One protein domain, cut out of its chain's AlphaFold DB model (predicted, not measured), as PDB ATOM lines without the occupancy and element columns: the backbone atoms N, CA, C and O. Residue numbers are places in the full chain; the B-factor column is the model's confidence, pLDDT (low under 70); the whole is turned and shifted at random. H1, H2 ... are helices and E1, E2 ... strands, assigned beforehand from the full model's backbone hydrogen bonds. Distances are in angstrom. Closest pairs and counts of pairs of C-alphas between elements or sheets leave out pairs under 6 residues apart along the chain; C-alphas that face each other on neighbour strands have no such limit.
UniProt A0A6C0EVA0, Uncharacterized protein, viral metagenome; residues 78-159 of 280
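Overview. This is residues 78 to 159 of the 280 residues of an uncharacterized protein of viral metagenome (UniProt A0A6C0EVA0). A strongly twisted sheet, E1 E2 E3, has the long helix H3 across one face; short H1 packs on H3 away from the sheet, and short H2 sits by one end of the sheet. The 82 printed residues include three named helices and three named strands, in the order H1 H2 E1 E2 E3 H3. The class is mixed; the whole is compact, with radius of gyration of the C-alphas 12.3 A and spans of 34, 28 and 17 A.

Along the chain. E1 is residues 106 to 110, E2 113 to 120, 21.9 A long, and E3 125 to 130, 15.6 A. H3, residues 137 to 150, 19.6 A, ends at C-alpha (127.245, 135.309, 172.106). H1 is residues 82 to 87, from C-alpha (128.030, 148.423, 174.390); H2 is 95 to 100.

Arrangement. The strands form a meander, each the antiparallel neighbour of the one before, in two hairpins: N 108 and O 115 are 2.8 A apart, N 118 and O 127 3.0 A, within hydrogen-bond range. H3 is on one face, making two layers, at a height over the sheet of 8.0 A; the closest C-alphas of E2 and H3 are those of Tyr 118 and Tyr 147, 7.5 A. H1 touches residues 145 to 149 of H3 alone, closest at the C-alphas of Tyr 85 and Ile 149, 6.2 A. H2 only grazes the sheet, with residues 98 to 100. O i to N i+4 pairs are within range throughout H1 and H2, and 9 of 10 in H3.

Size, cuts and confidence. The C-alphas farthest apart, of Glu 92 and Thr 132, are 34.8 A apart. The printed part has no cut and no long link, and no printed residue is under pLDDT 70.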
ATOM      1  N   GLU A  78     131.424 151.252 166.016       88.25
ATOM      2  CA  GLU A  78     132.271 151.136 167.208       88.25
ATOM      3  C   GLU A  78     131.473 151.117 168.511       88.25
ATOM      4  O   GLU A  78     131.917 150.513 169.480       88.25
ATOM      5  N   ASN A  79     130.302 151.745 168.534       87.12
ATOM      6  CA  ASN A  79     129.470 151.847 169.726       87.12
ATOM      7  C   ASN A  79     128.401 150.759 169.795       87.12
ATOM      8  O   ASN A  79     127.737 150.602 170.818       87.12
ATOM      9  N   GLU A  80     128.262 149.983 168.725       86.81
ATOM     10  CA  GLU A  80     127.396 148.819 168.706       86.81
ATOM     11  C   GLU A  80     127.815 147.841 169.814       86.81
ATOM     12  O   GLU A  80     128.996 147.758 170.164       86.81
ATOM     13  N   MET A  81     126.854 147.114 170.386       89.31
ATOM     14  CA  MET A  81     127.073 146.101 171.427       89.31
ATOM     15  C   MET A  81     127.576 146.622 172.790       89.31
ATOM     16  O   MET A  81     127.931 145.807 173.637       89.31
ATOM     17  N   PHE A  82     127.653 147.938 173.047       91.00
ATOM     18  CA  PHE A  82     128.030 148.423 174.390       91.00
ATOM     19  C   PHE A  82     126.963 148.120 175.439       91.00
ATOM     20  O   PHE A  82     127.293 147.537 176.465       91.00
ATOM     21  N   GLU A  83     125.704 148.452 175.161       91.44
ATOM     22  CA  GLU A  83     124.593 148.242 176.097       91.44
ATOM     23  C   GLU A  83     124.431 146.758 176.462       91.44
ATOM     24  O   GLU A  83     124.413 146.394 177.636       91.44
ATOM     25  N   GLU A  84     124.416 145.881 175.456       92.31
ATOM     26  CA  GLU A  84     124.344 144.428 175.653       92.31
ATOM     27  C   GLU A  84     125.534 143.891 176.461       92.31
ATOM     28  O   GLU A  84     125.359 143.082 177.373       92.31
ATOM     29  N   TYR A  85     126.748 144.369 176.174       94.38
ATOM     30  CA  TYR A  85     127.948 143.977 176.910       94.38
ATOM     31  C   TYR A  85     127.925 144.461 178.368       94.38
ATOM     32  O   TYR A  85     128.339 143.733 179.280       94.38
ATOM     33  N   ASP A  86     127.458 145.683 178.611       93.44
ATOM     34  CA  ASP A  86     127.392 146.261 179.950       93.44
ATOM     35  C   ASP A  86     126.360 145.519 180.814       93.44
ATOM     36  O   ASP A  86     126.680 145.185 181.960       93.44
ATOM     37  N   ASN A  87     125.231 145.113 180.221       93.50
ATOM     38  CA  ASN A  87     124.186 144.294 180.847       93.50
ATOM     39  C   ASN A  87     124.574 142.817 181.068       93.50
ATOM     40  O   ASN A  87     123.923 142.129 181.854       93.50
ATOM     41  N   LEU A  88     125.620 142.316 180.404       93.00
ATOM     42  CA  LEU A  88     126.068 140.927 180.537       93.00
ATOM     43  C   LEU A  88     126.566 140.624 181.965       93.00
ATOM     44  O   LEU A  88     127.317 141.408 182.553       93.00
ATOM     45  N   GLU A  89     126.202 139.475 182.529       91.19
ATOM     46  CA  GLU A  89     126.653 139.079 183.869       91.19
ATOM     47  C   GLU A  89     128.137 138.662 183.869       91.19
ATOM     48  O   GLU A  89     128.640 138.057 182.926       91.19
ATOM     49  N   ASP A  90     128.871 138.979 184.940       89.69
ATOM     50  CA  ASP A  90     130.239 138.474 185.133       89.69
ATOM     51  C   ASP A  90     130.173 137.093 185.795       89.69
ATOM     52  O   ASP A  90     129.939 136.974 187.002       89.69
ATOM     53  N   ARG A  91     130.336 136.043 184.985       88.69
ATOM     54  CA  ARG A  91     130.329 134.647 185.430       88.69
ATOM     55  C   ARG A  91     131.741 134.081 185.487       88.69
ATOM     56  O   ARG A  91     132.615 134.418 184.686       88.69
ATOM     57  N   GLU A  92     131.966 133.185 186.441       88.94
ATOM     58  CA  GLU A  92     133.219 132.438 186.504       88.94
ATOM     59  C   GLU A  92     133.262 131.402 185.381       88.94
ATOM     60  O   GLU A  92     132.328 130.621 185.206       88.94
ATOM     61  N   LEU A  93     134.352 131.407 184.617       89.56
ATOM     62  CA  LEU A  93     134.571 130.476 183.517       89.56
ATOM     63  C   LEU A  93     135.485 129.351 184.000       89.56
ATOM     64  O   LEU A  93     136.525 129.616 184.608       89.56
ATOM     65  N   THR A  94     135.110 128.103 183.728       91.62
ATOM     66  CA  THR A  94     135.986 126.951 183.963       91.62
ATOM     67  C   THR A  94     137.095 126.916 182.911       91.62
ATOM     68  O   THR A  94     136.900 127.332 181.770       91.62
ATOM     69  N   GLU A  95     138.271 126.400 183.271       90.44
ATOM     70  CA  GLU A  95     139.406 126.307 182.338       90.44
ATOM     71  C   GLU A  95     139.088 125.448 181.103       90.44
ATOM     72  O   GLU A  95     139.585 125.723 180.015       90.44
ATOM     73  N   GLU A  96     138.246 124.426 181.268       91.50
ATOM     74  CA  GLU A  96     137.754 123.577 180.176       91.50
ATOM     75  C   GLU A  96     136.912 124.390 179.190       91.50
ATOM     76  O   GLU A  96     137.202 124.396 177.997       91.50
ATOM     77  N   TYR A  97     135.959 125.181 179.696       91.88
ATOM     78  CA  TYR A  97     135.125 126.037 178.856       91.88
ATOM     79  C   TYR A  97     135.962 127.042 178.061       91.88
ATOM     80  O   TYR A  97     135.727 127.242 176.874       91.88
ATOM     81  N   VAL A  98     136.975 127.646 178.693       91.56
ATOM     82  CA  VAL A  98     137.860 128.619 178.033       91.56
ATOM     83  C   VAL A  98     138.666 127.983 176.896       91.56
ATOM     84  O   VAL A  98     138.909 128.653 175.894       91.56
ATOM     85  N   LYS A  99     139.048 126.705 177.006       92.81
ATOM     86  CA  LYS A  99     139.721 125.974 175.917       92.81
ATOM     87  C   LYS A  99     138.768 125.664 174.765       92.81
ATOM     88  O   LYS A  99     139.130 125.847 173.600       92.81
ATOM     89  N   ASP A 100     137.537 125.277 175.089       93.56
ATOM     90  CA  ASP A 100     136.504 124.948 174.101       93.56
ATOM     91  C   ASP A 100     136.028 126.177 173.304       93.56
ATOM     92  O   ASP A 100     135.508 126.035 172.198       93.56
ATOM     93  N   LEU A 101     136.284 127.401 173.793       93.25
ATOM     94  CA  LEU A 101     136.031 128.640 173.045       93.25
ATOM     95  C   LEU A 101     136.744 128.677 171.682       93.25
ATOM     96  O   LEU A 101     136.246 129.309 170.751       93.25
ATOM     97  N   SER A 102     137.865 127.972 171.524       91.94
ATOM     98  CA  SER A 102     138.575 127.894 170.240       91.94
ATOM     99  C   SER A 102     137.758 127.222 169.128       91.94
ATOM    100  O   SER A 102     137.925 127.554 167.956       91.94
ATOM    101  N   LEU A 103     136.831 126.329 169.492       91.06
ATOM    102  CA  LEU A 103     135.920 125.645 168.567       91.06
ATOM    103  C   LEU A 103     134.752 126.547 168.145       91.06
ATOM    104  O   LEU A 103     134.180 126.407 167.062       91.06
ATOM    105  N   ASN A 104     134.408 127.493 169.012       93.69
ATOM    106  CA  ASN A 104     133.310 128.419 168.835       93.69
ATOM    107  C   ASN A 104     133.767 129.595 167.973       93.69
ATOM    108  O   ASN A 104     134.591 130.405 168.391       93.69
ATOM    109  N   THR A 105     133.204 129.722 166.771       95.31
ATOM    110  CA  THR A 105     133.535 130.807 165.836       95.31
ATOM    111  C   THR A 105     132.343 131.725 165.605       95.31
ATOM    112  O   THR A 105     131.191 131.305 165.689       95.31
ATOM    113  N   ILE A 106     132.603 132.998 165.313       96.69
ATOM    114  CA  ILE A 106     131.590 133.930 164.802       96.69
ATOM    115  C   ILE A 106     132.074 134.532 163.494       96.69
ATOM    116  O   ILE A 106     133.278 134.652 163.267       96.69
ATOM    117  N   THR A 107     131.138 134.951 162.650       95.69
ATOM    118  CA  THR A 107     131.429 135.751 161.460       95.69
ATOM    119  C   THR A 107     130.627 137.038 161.533       95.69
ATOM    120  O   THR A 107     129.419 136.979 161.737       95.69
ATOM    121  N   GLU A 108     131.298 138.174 161.363       95.06
ATOM    122  CA  GLU A 108     130.688 139.498 161.422       95.06
ATOM    123  C   GLU A 108     131.110 140.378 160.248       95.06
ATOM    124  O   GLU A 108     132.284 140.414 159.871       95.06
ATOM    125  N   THR A 109     130.157 141.124 159.689       94.31
ATOM    126  CA  THR A 109     130.410 142.072 158.600       94.31
ATOM    127  C   THR A 109     130.753 143.444 159.163       94.31
ATOM    128  O   THR A 109     129.884 144.203 159.580       94.31
ATOM    129  N   THR A 110     132.040 143.795 159.138       93.38
ATOM    130  CA  THR A 110     132.498 145.127 159.551       93.38
ATOM    131  C   THR A 110     132.457 146.109 158.373       93.38
ATOM    132  O   THR A 110     132.539 145.692 157.212       93.38
ATOM    133  N   PRO A 111     132.498 147.434 158.618       92.81
ATOM    134  CA  PRO A 111     132.619 148.431 157.547       92.81
ATOM    135  C   PRO A 111     133.872 148.285 156.663       92.81
ATOM    136  O   PRO A 111     133.981 148.934 155.623       92.81
ATOM    137  N   ARG A 112     134.864 147.488 157.086       90.88
ATOM    138  CA  ARG A 112     136.107 147.213 156.341       90.88
ATOM    139  C   ARG A 112     136.172 145.794 155.773       90.88
ATOM    140  O   ARG A 112     137.201 145.425 155.209       90.88
ATOM    141  N   GLY A 113     135.078 145.043 155.866       92.88
ATOM    142  CA  GLY A 113     134.937 143.689 155.349       92.88
ATOM    143  C   GLY A 113     134.571 142.682 156.431       92.88
ATOM    144  O   GLY A 113     134.516 143.002 157.619       92.88
ATOM    145  N   ASP A 114     134.339 141.451 155.997       95.75
ATOM    146  CA  ASP A 114     133.951 140.368 156.891       95.75
ATOM    147  C   ASP A 114     135.130 139.893 157.742       95.75
ATOM    148  O   ASP A 114     136.282 139.827 157.286       95.75
ATOM    149  N   VAL A 115     134.813 139.548 158.985       97.12
ATOM    150  CA  VAL A 115     135.741 139.035 159.984       97.12
ATOM    151  C   VAL A 115     135.163 137.762 160.570       97.12
ATOM    152  O   VAL A 115     134.096 137.785 161.174       97.12
ATOM    153  N   LEU A 116     135.892 136.661 160.425       97.19
ATOM    154  CA  LEU A 116     135.656 135.447 161.195       97.19
ATOM    155  C   LEU A 116     136.601 135.463 162.394       97.19
ATOM    156  O   LEU A 116     137.802 135.654 162.208       97.19
ATOM    157  N   THR A 117     136.088 135.282 163.610       96.81
ATOM    158  CA  THR A 117     136.916 135.287 164.823       96.81
ATOM    159  C   THR A 117     136.532 134.170 165.786       96.81
ATOM    160  O   THR A 117     135.373 133.761 165.853       96.81
ATOM    161  N   TYR A 118     137.514 133.730 166.564       96.94
ATOM    162  CA  TYR A 118     137.347 132.907 167.760       96.94
ATOM    163  C   TYR A 118     138.373 133.310 168.818       96.94
ATOM    164  O   TYR A 118     139.284 134.100 168.542       96.94
ATOM    165  N   TYR A 119     138.220 132.791 170.034       97.50
ATOM    166  CA  TYR A 119     139.180 133.006 171.107       97.50
ATOM    167  C   TYR A 119     140.065 131.776 171.292       97.50
ATOM    168  O   TYR A 119     139.565 130.667 171.439       97.50
ATOM    169  N   ASP A 120     141.379 131.980 171.289       96.31
ATOM    170  CA  ASP A 120     142.361 130.934 171.559       96.31
ATOM    171  C   ASP A 120     142.953 131.149 172.958       96.31
ATOM    172  O   ASP A 120     143.596 132.176 173.218       96.31
ATOM    173  N   SER A 121     142.722 130.183 173.851       95.12
ATOM    174  CA  SER A 121     143.212 130.208 175.229       95.12
ATOM    175  C   SER A 121     144.727 130.073 175.328       95.12
ATOM    176  O   SER A 121     145.329 130.675 176.211       95.12
ATOM    177  N   ASP A 122     145.362 129.326 174.421       93.81
ATOM    178  CA  ASP A 122     146.808 129.086 174.457       93.81
ATOM    179  C   ASP A 122     147.587 130.341 174.039       93.81
ATOM    180  O   ASP A 122     148.706 130.589 174.498       93.81
ATOM    181  N   LEU A 123     146.990 131.155 173.165       93.88
ATOM    182  CA  LEU A 123     147.541 132.437 172.718       93.88
ATOM    183  C   LEU A 123     147.029 133.638 173.519       93.88
ATOM    184  O   LEU A 123     147.483 134.759 173.246       93.88
ATOM    185  N   GLU A 124     146.058 133.415 174.409       94.88
ATOM    186  CA  GLU A 124     145.265 134.431 175.111       94.88
ATOM    187  C   GLU A 124     144.849 135.573 174.165       94.88
ATOM    188  O   GLU A 124     145.083 136.762 174.409       94.88
ATOM    189  N   SER A 125     144.319 135.211 172.994       96.69
ATOM    190  CA  SER A 125     144.121 136.149 171.890       96.69
ATOM    191  C   SER A 125     142.876 135.830 171.083       96.69
ATOM    192  O   SER A 125     142.603 134.680 170.752       96.69
ATOM    193  N   PHE A 126     142.180 136.888 170.670       97.50
ATOM    194  CA  PHE A 126     141.168 136.802 169.630       97.50
ATOM    195  C   PHE A 126     141.860 136.587 168.287       97.50
ATOM    196  O   PHE A 126     142.539 137.473 167.745       97.50
ATOM    197  N   VAL A 127     141.735 135.372 167.777       97.25
ATOM    198  CA  VAL A 127     142.253 134.984 166.476       97.25
ATOM    199  C   VAL A 127     141.219 135.353 165.430       97.25
ATOM    200  O   VAL A 127     140.064 134.947 165.534       97.25
ATOM    201  N   TYR A 128     141.641 136.108 164.415       97.50
ATOM    202  CA  TYR A 128     140.747 136.570 163.365       97.50
ATOM    203  C   TYR A 128     141.274 136.277 161.961       97.50
ATOM    204  O   TYR A 128     142.481 136.288 161.683       97.50
ATOM    205  N   TYR A 129     140.319 136.052 161.065       96.94
ATOM    206  CA  TYR A 129     140.501 135.835 159.643       96.94
ATOM    207  C   TYR A 129     139.691 136.876 158.889       96.94
ATOM    208  O   TYR A 129     138.522 137.122 159.183       96.94
ATOM    209  N   SER A 130     140.315 137.489 157.898       96.31
ATOM    210  CA  SER A 130     139.690 138.522 157.081       96.31
ATOM    211  C   SER A 130     140.345 138.568 155.712       96.31
ATOM    212  O   SER A 130     141.472 138.116 155.524       96.31
ATOM    213  N   LYS A 131     139.654 139.133 154.720       93.81
ATOM    214  CA  LYS A 131     140.237 139.296 153.378       93.81
ATOM    215  C   LYS A 131     141.482 140.193 153.391       93.81
ATOM    216  O   LYS A 131     142.431 139.945 152.649       93.81
ATOM    217  N   THR A 132     141.460 141.221 154.238       91.62
ATOM    218  CA  THR A 132     142.533 142.207 154.389       91.62
ATOM    219  C   THR A 132     142.945 142.285 155.852       91.62
ATOM    220  O   THR A 132     142.093 142.404 156.728       91.62
ATOM    221  N   LYS A 133     144.254 142.281 156.123       92.25
ATOM    222  CA  LYS A 133     144.808 142.361 157.487       92.25
ATOM    223  C   LYS A 133     144.571 143.716 158.171       92.25
ATOM    224  O   LYS A 133     144.540 143.787 159.396       92.25
ATOM    225  N   GLU A 134     144.419 144.781 157.388       91.94
ATOM    226  CA  GLU A 134     144.323 146.181 157.828       91.94
ATOM    227  C   GLU A 134     142.938 146.557 158.388       91.94
ATOM    228  O   GLU A 134     142.318 147.537 157.969       91.94
ATOM    229  N   ILE A 135     142.432 145.774 159.338       94.25
ATOM    230  CA  ILE A 135     141.189 146.092 160.043       94.25
ATOM    231  C   ILE A 135     141.530 146.928 161.278       94.25
ATOM    232  O   ILE A 135     142.334 146.497 162.106       94.25
ATOM    233  N   PRO A 136     140.949 148.133 161.423       94.69
ATOM    234  CA  PRO A 136     141.136 148.952 162.610       94.69
ATOM    235  C   PRO A 136     140.752 148.209 163.895       94.69
ATOM    236  O   PRO A 136     139.680 147.609 163.962       94.69
ATOM    237  N   TYR A 137     141.572 148.332 164.944       94.31
ATOM    238  CA  TYR A 137     141.298 147.683 166.233       94.31
ATOM    239  C   TYR A 137     139.944 148.067 166.817       94.31
ATOM    240  O   TYR A 137     139.271 147.214 167.366       94.31
ATOM    241  N   LYS A 138     139.488 149.305 166.611       93.44
ATOM    242  CA  LYS A 138     138.159 149.754 167.043       93.44
ATOM    243  C   LYS A 138     137.009 148.877 166.515       93.44
ATOM    244  O   LYS A 138     136.033 148.681 167.219       93.44
ATOM    245  N   TYR A 139     137.151 148.294 165.320       95.50
ATOM    246  CA  TYR A 139     136.166 147.355 164.776       95.50
ATOM    247  C   TYR A 139     136.368 145.941 165.315       95.50
ATOM    248  O   TYR A 139     135.388 145.266 165.612       95.50
ATOM    249  N   LEU A 140     137.620 145.504 165.488       95.88
ATOM    250  CA  LEU A 140     137.927 144.209 166.106       95.88
ATOM    251  C   LEU A 140     137.447 144.142 167.563       95.88
ATOM    252  O   LEU A 140     136.984 143.096 167.997       95.88
ATOM    253  N   GLU A 141     137.488 145.258 168.289       96.00
ATOM    254  CA  GLU A 141     136.929 145.389 169.636       96.00
ATOM    255  C   GLU A 141     135.406 145.195 169.647       96.00
ATOM    256  O   GLU A 141     134.890 144.513 170.527       96.00
ATOM    257  N   THR A 142     134.674 145.731 168.661       95.44
ATOM    258  CA  THR A 142     133.232 145.454 168.507       95.44
ATOM    259  C   THR A 142     132.975 143.977 168.217       95.44
ATOM    260  O   THR A 142     132.130 143.364 168.864       95.44
ATOM    261  N   VAL A 143     133.733 143.372 167.296       96.56
ATOM    262  CA  VAL A 143     133.581 141.944 166.961       96.56
ATOM    263  C   VAL A 143     133.899 141.060 168.175       96.56
ATOM    264  O   VAL A 143     133.178 140.104 168.445       96.56
ATOM    265  N   ALA A 144     134.930 141.399 168.954       96.75
ATOM    266  CA  ALA A 144     135.254 140.699 170.194       96.75
ATOM    267  C   ALA A 144     134.155 140.849 171.254       96.75
ATOM    268  O   ALA A 144     133.804 139.861 171.892       96.75
ATOM    269  N   ARG A 145     133.549 142.035 171.410       96.00
ATOM    270  CA  ARG A 145     132.377 142.204 172.290       96.00
ATOM    271  C   ARG A 145     131.212 141.329 171.849       96.00
ATOM    272  O   ARG A 145     130.644 140.631 172.682       96.00
ATOM    273  N   LYS A 146     130.919 141.280 170.547       96.31
ATOM    274  CA  LYS A 146     129.878 140.403 169.992       96.31
ATOM    275  C   LYS A 146     130.152 138.925 170.278       96.31
ATOM    276  O   LYS A 146     129.249 138.196 170.668       96.31
ATOM    277  N   TYR A 147     131.404 138.489 170.136       96.88
ATOM    278  CA  TYR A 147     131.826 137.134 170.504       96.88
ATOM    279  C   TYR A 147     131.531 136.830 171.973       96.88
ATOM    280  O   TYR A 147     130.961 135.794 172.304       96.88
ATOM    281  N   VAL A 148     131.897 137.764 172.845       96.19
ATOM    282  CA  VAL A 148     131.774 137.628 174.294       96.19
ATOM    283  C   VAL A 148     130.320 137.597 174.746       96.19
ATOM    284  O   VAL A 148     129.991 136.827 175.642       96.19
ATOM    285  N   ILE A 149     129.458 138.386 174.104       95.25
ATOM    286  CA  ILE A 149     128.010 138.364 174.325       95.25
ATOM    287  C   ILE A 149     127.425 137.024 173.868       95.25
ATOM    288  O   ILE A 149     126.703 136.384 174.626       95.25
ATOM    289  N   ASN A 150     127.783 136.554 172.667       95.38
ATOM    290  CA  ASN A 150     127.245 135.309 172.106       95.38
ATOM    291  C   ASN A 150     127.585 134.063 172.940       95.38
ATOM    292  O   ASN A 150     126.787 133.129 172.987       95.38
ATOM    293  N   TYR A 151     128.762 134.040 173.572       94.38
ATOM    294  CA  TYR A 151     129.249 132.901 174.360       94.38
ATOM    295  C   TYR A 151     129.320 133.176 175.868       94.38
ATOM    296  O   TYR A 151     129.937 132.395 176.593       94.38
ATOM    297  N   ASP A 152     128.714 134.271 176.336       93.56
ATOM    298  CA  ASP A 152     128.617 134.651 177.753       93.56
ATOM    299  C   ASP A 152     129.957 134.553 178.513       93.56
ATOM    300  O   ASP A 152     130.073 133.975 179.594       93.56
ATOM    301  N   CYS A 153     131.029 135.073 177.905       93.75
ATOM    302  CA  CYS A 153     132.396 134.929 178.412       93.75
ATOM    303  C   CYS A 153     133.023 136.273 178.812       93.75
ATOM    304  O   CYS A 153     134.158 136.590 178.463       93.75
ATOM    305  N   LYS A 154     132.290 137.088 179.584       94.19
ATOM    306  CA  LYS A 154     132.678 138.470 179.943       94.19
ATOM    307  C   LYS A 154     134.112 138.607 180.468       94.19
ATOM    308  O   LYS A 154     134.806 139.556 180.112       94.19
ATOM    309  N   ARG A 155     134.587 137.638 181.259       92.94
ATOM    310  CA  ARG A 155     135.923 137.659 181.883       92.94
ATOM    311  C   ARG A 155     137.104 137.655 180.915       92.94
ATOM    312  O   ARG A 155     138.165 138.150 181.292       92.94
ATOM    313  N   ILE A 156     136.961 137.098 179.709       94.19
ATOM    314  CA  ILE A 156     138.078 137.054 178.749       94.19
ATOM    315  C   ILE A 156     138.300 138.399 178.050       94.19
ATOM    316  O   ILE A 156     139.371 138.639 177.493       94.19
ATOM    317  N   TYR A 157     137.303 139.286 178.080       95.81
ATOM    318  CA  TYR A 157     137.350 140.566 177.395       95.81
ATOM    319  C   TYR A 157     137.834 141.682 178.315       95.81
ATOM    320  O   TYR A 157     137.329 141.901 179.416       95.81
ATOM    321  N   ILE A 158     138.813 142.440 177.833       95.19
ATOM    322  CA  ILE A 158     139.369 143.590 178.537       95.19
ATOM    323  C   ILE A 158     138.688 144.855 178.013       95.19
ATOM    324  O   ILE A 158     139.004 145.332 176.923       95.19
ATOM    325  N   ASP A 159     137.790 145.429 178.814       94.12
ATOM    326  CA  ASP A 159     137.134 146.693 178.469       94.12
ATOM    327  C   ASP A 159     138.124 147.866 178.523       94.12
ATOM    328  O   ASP A 159     138.640 148.258 179.577       94.12
TER     329      ASP A 159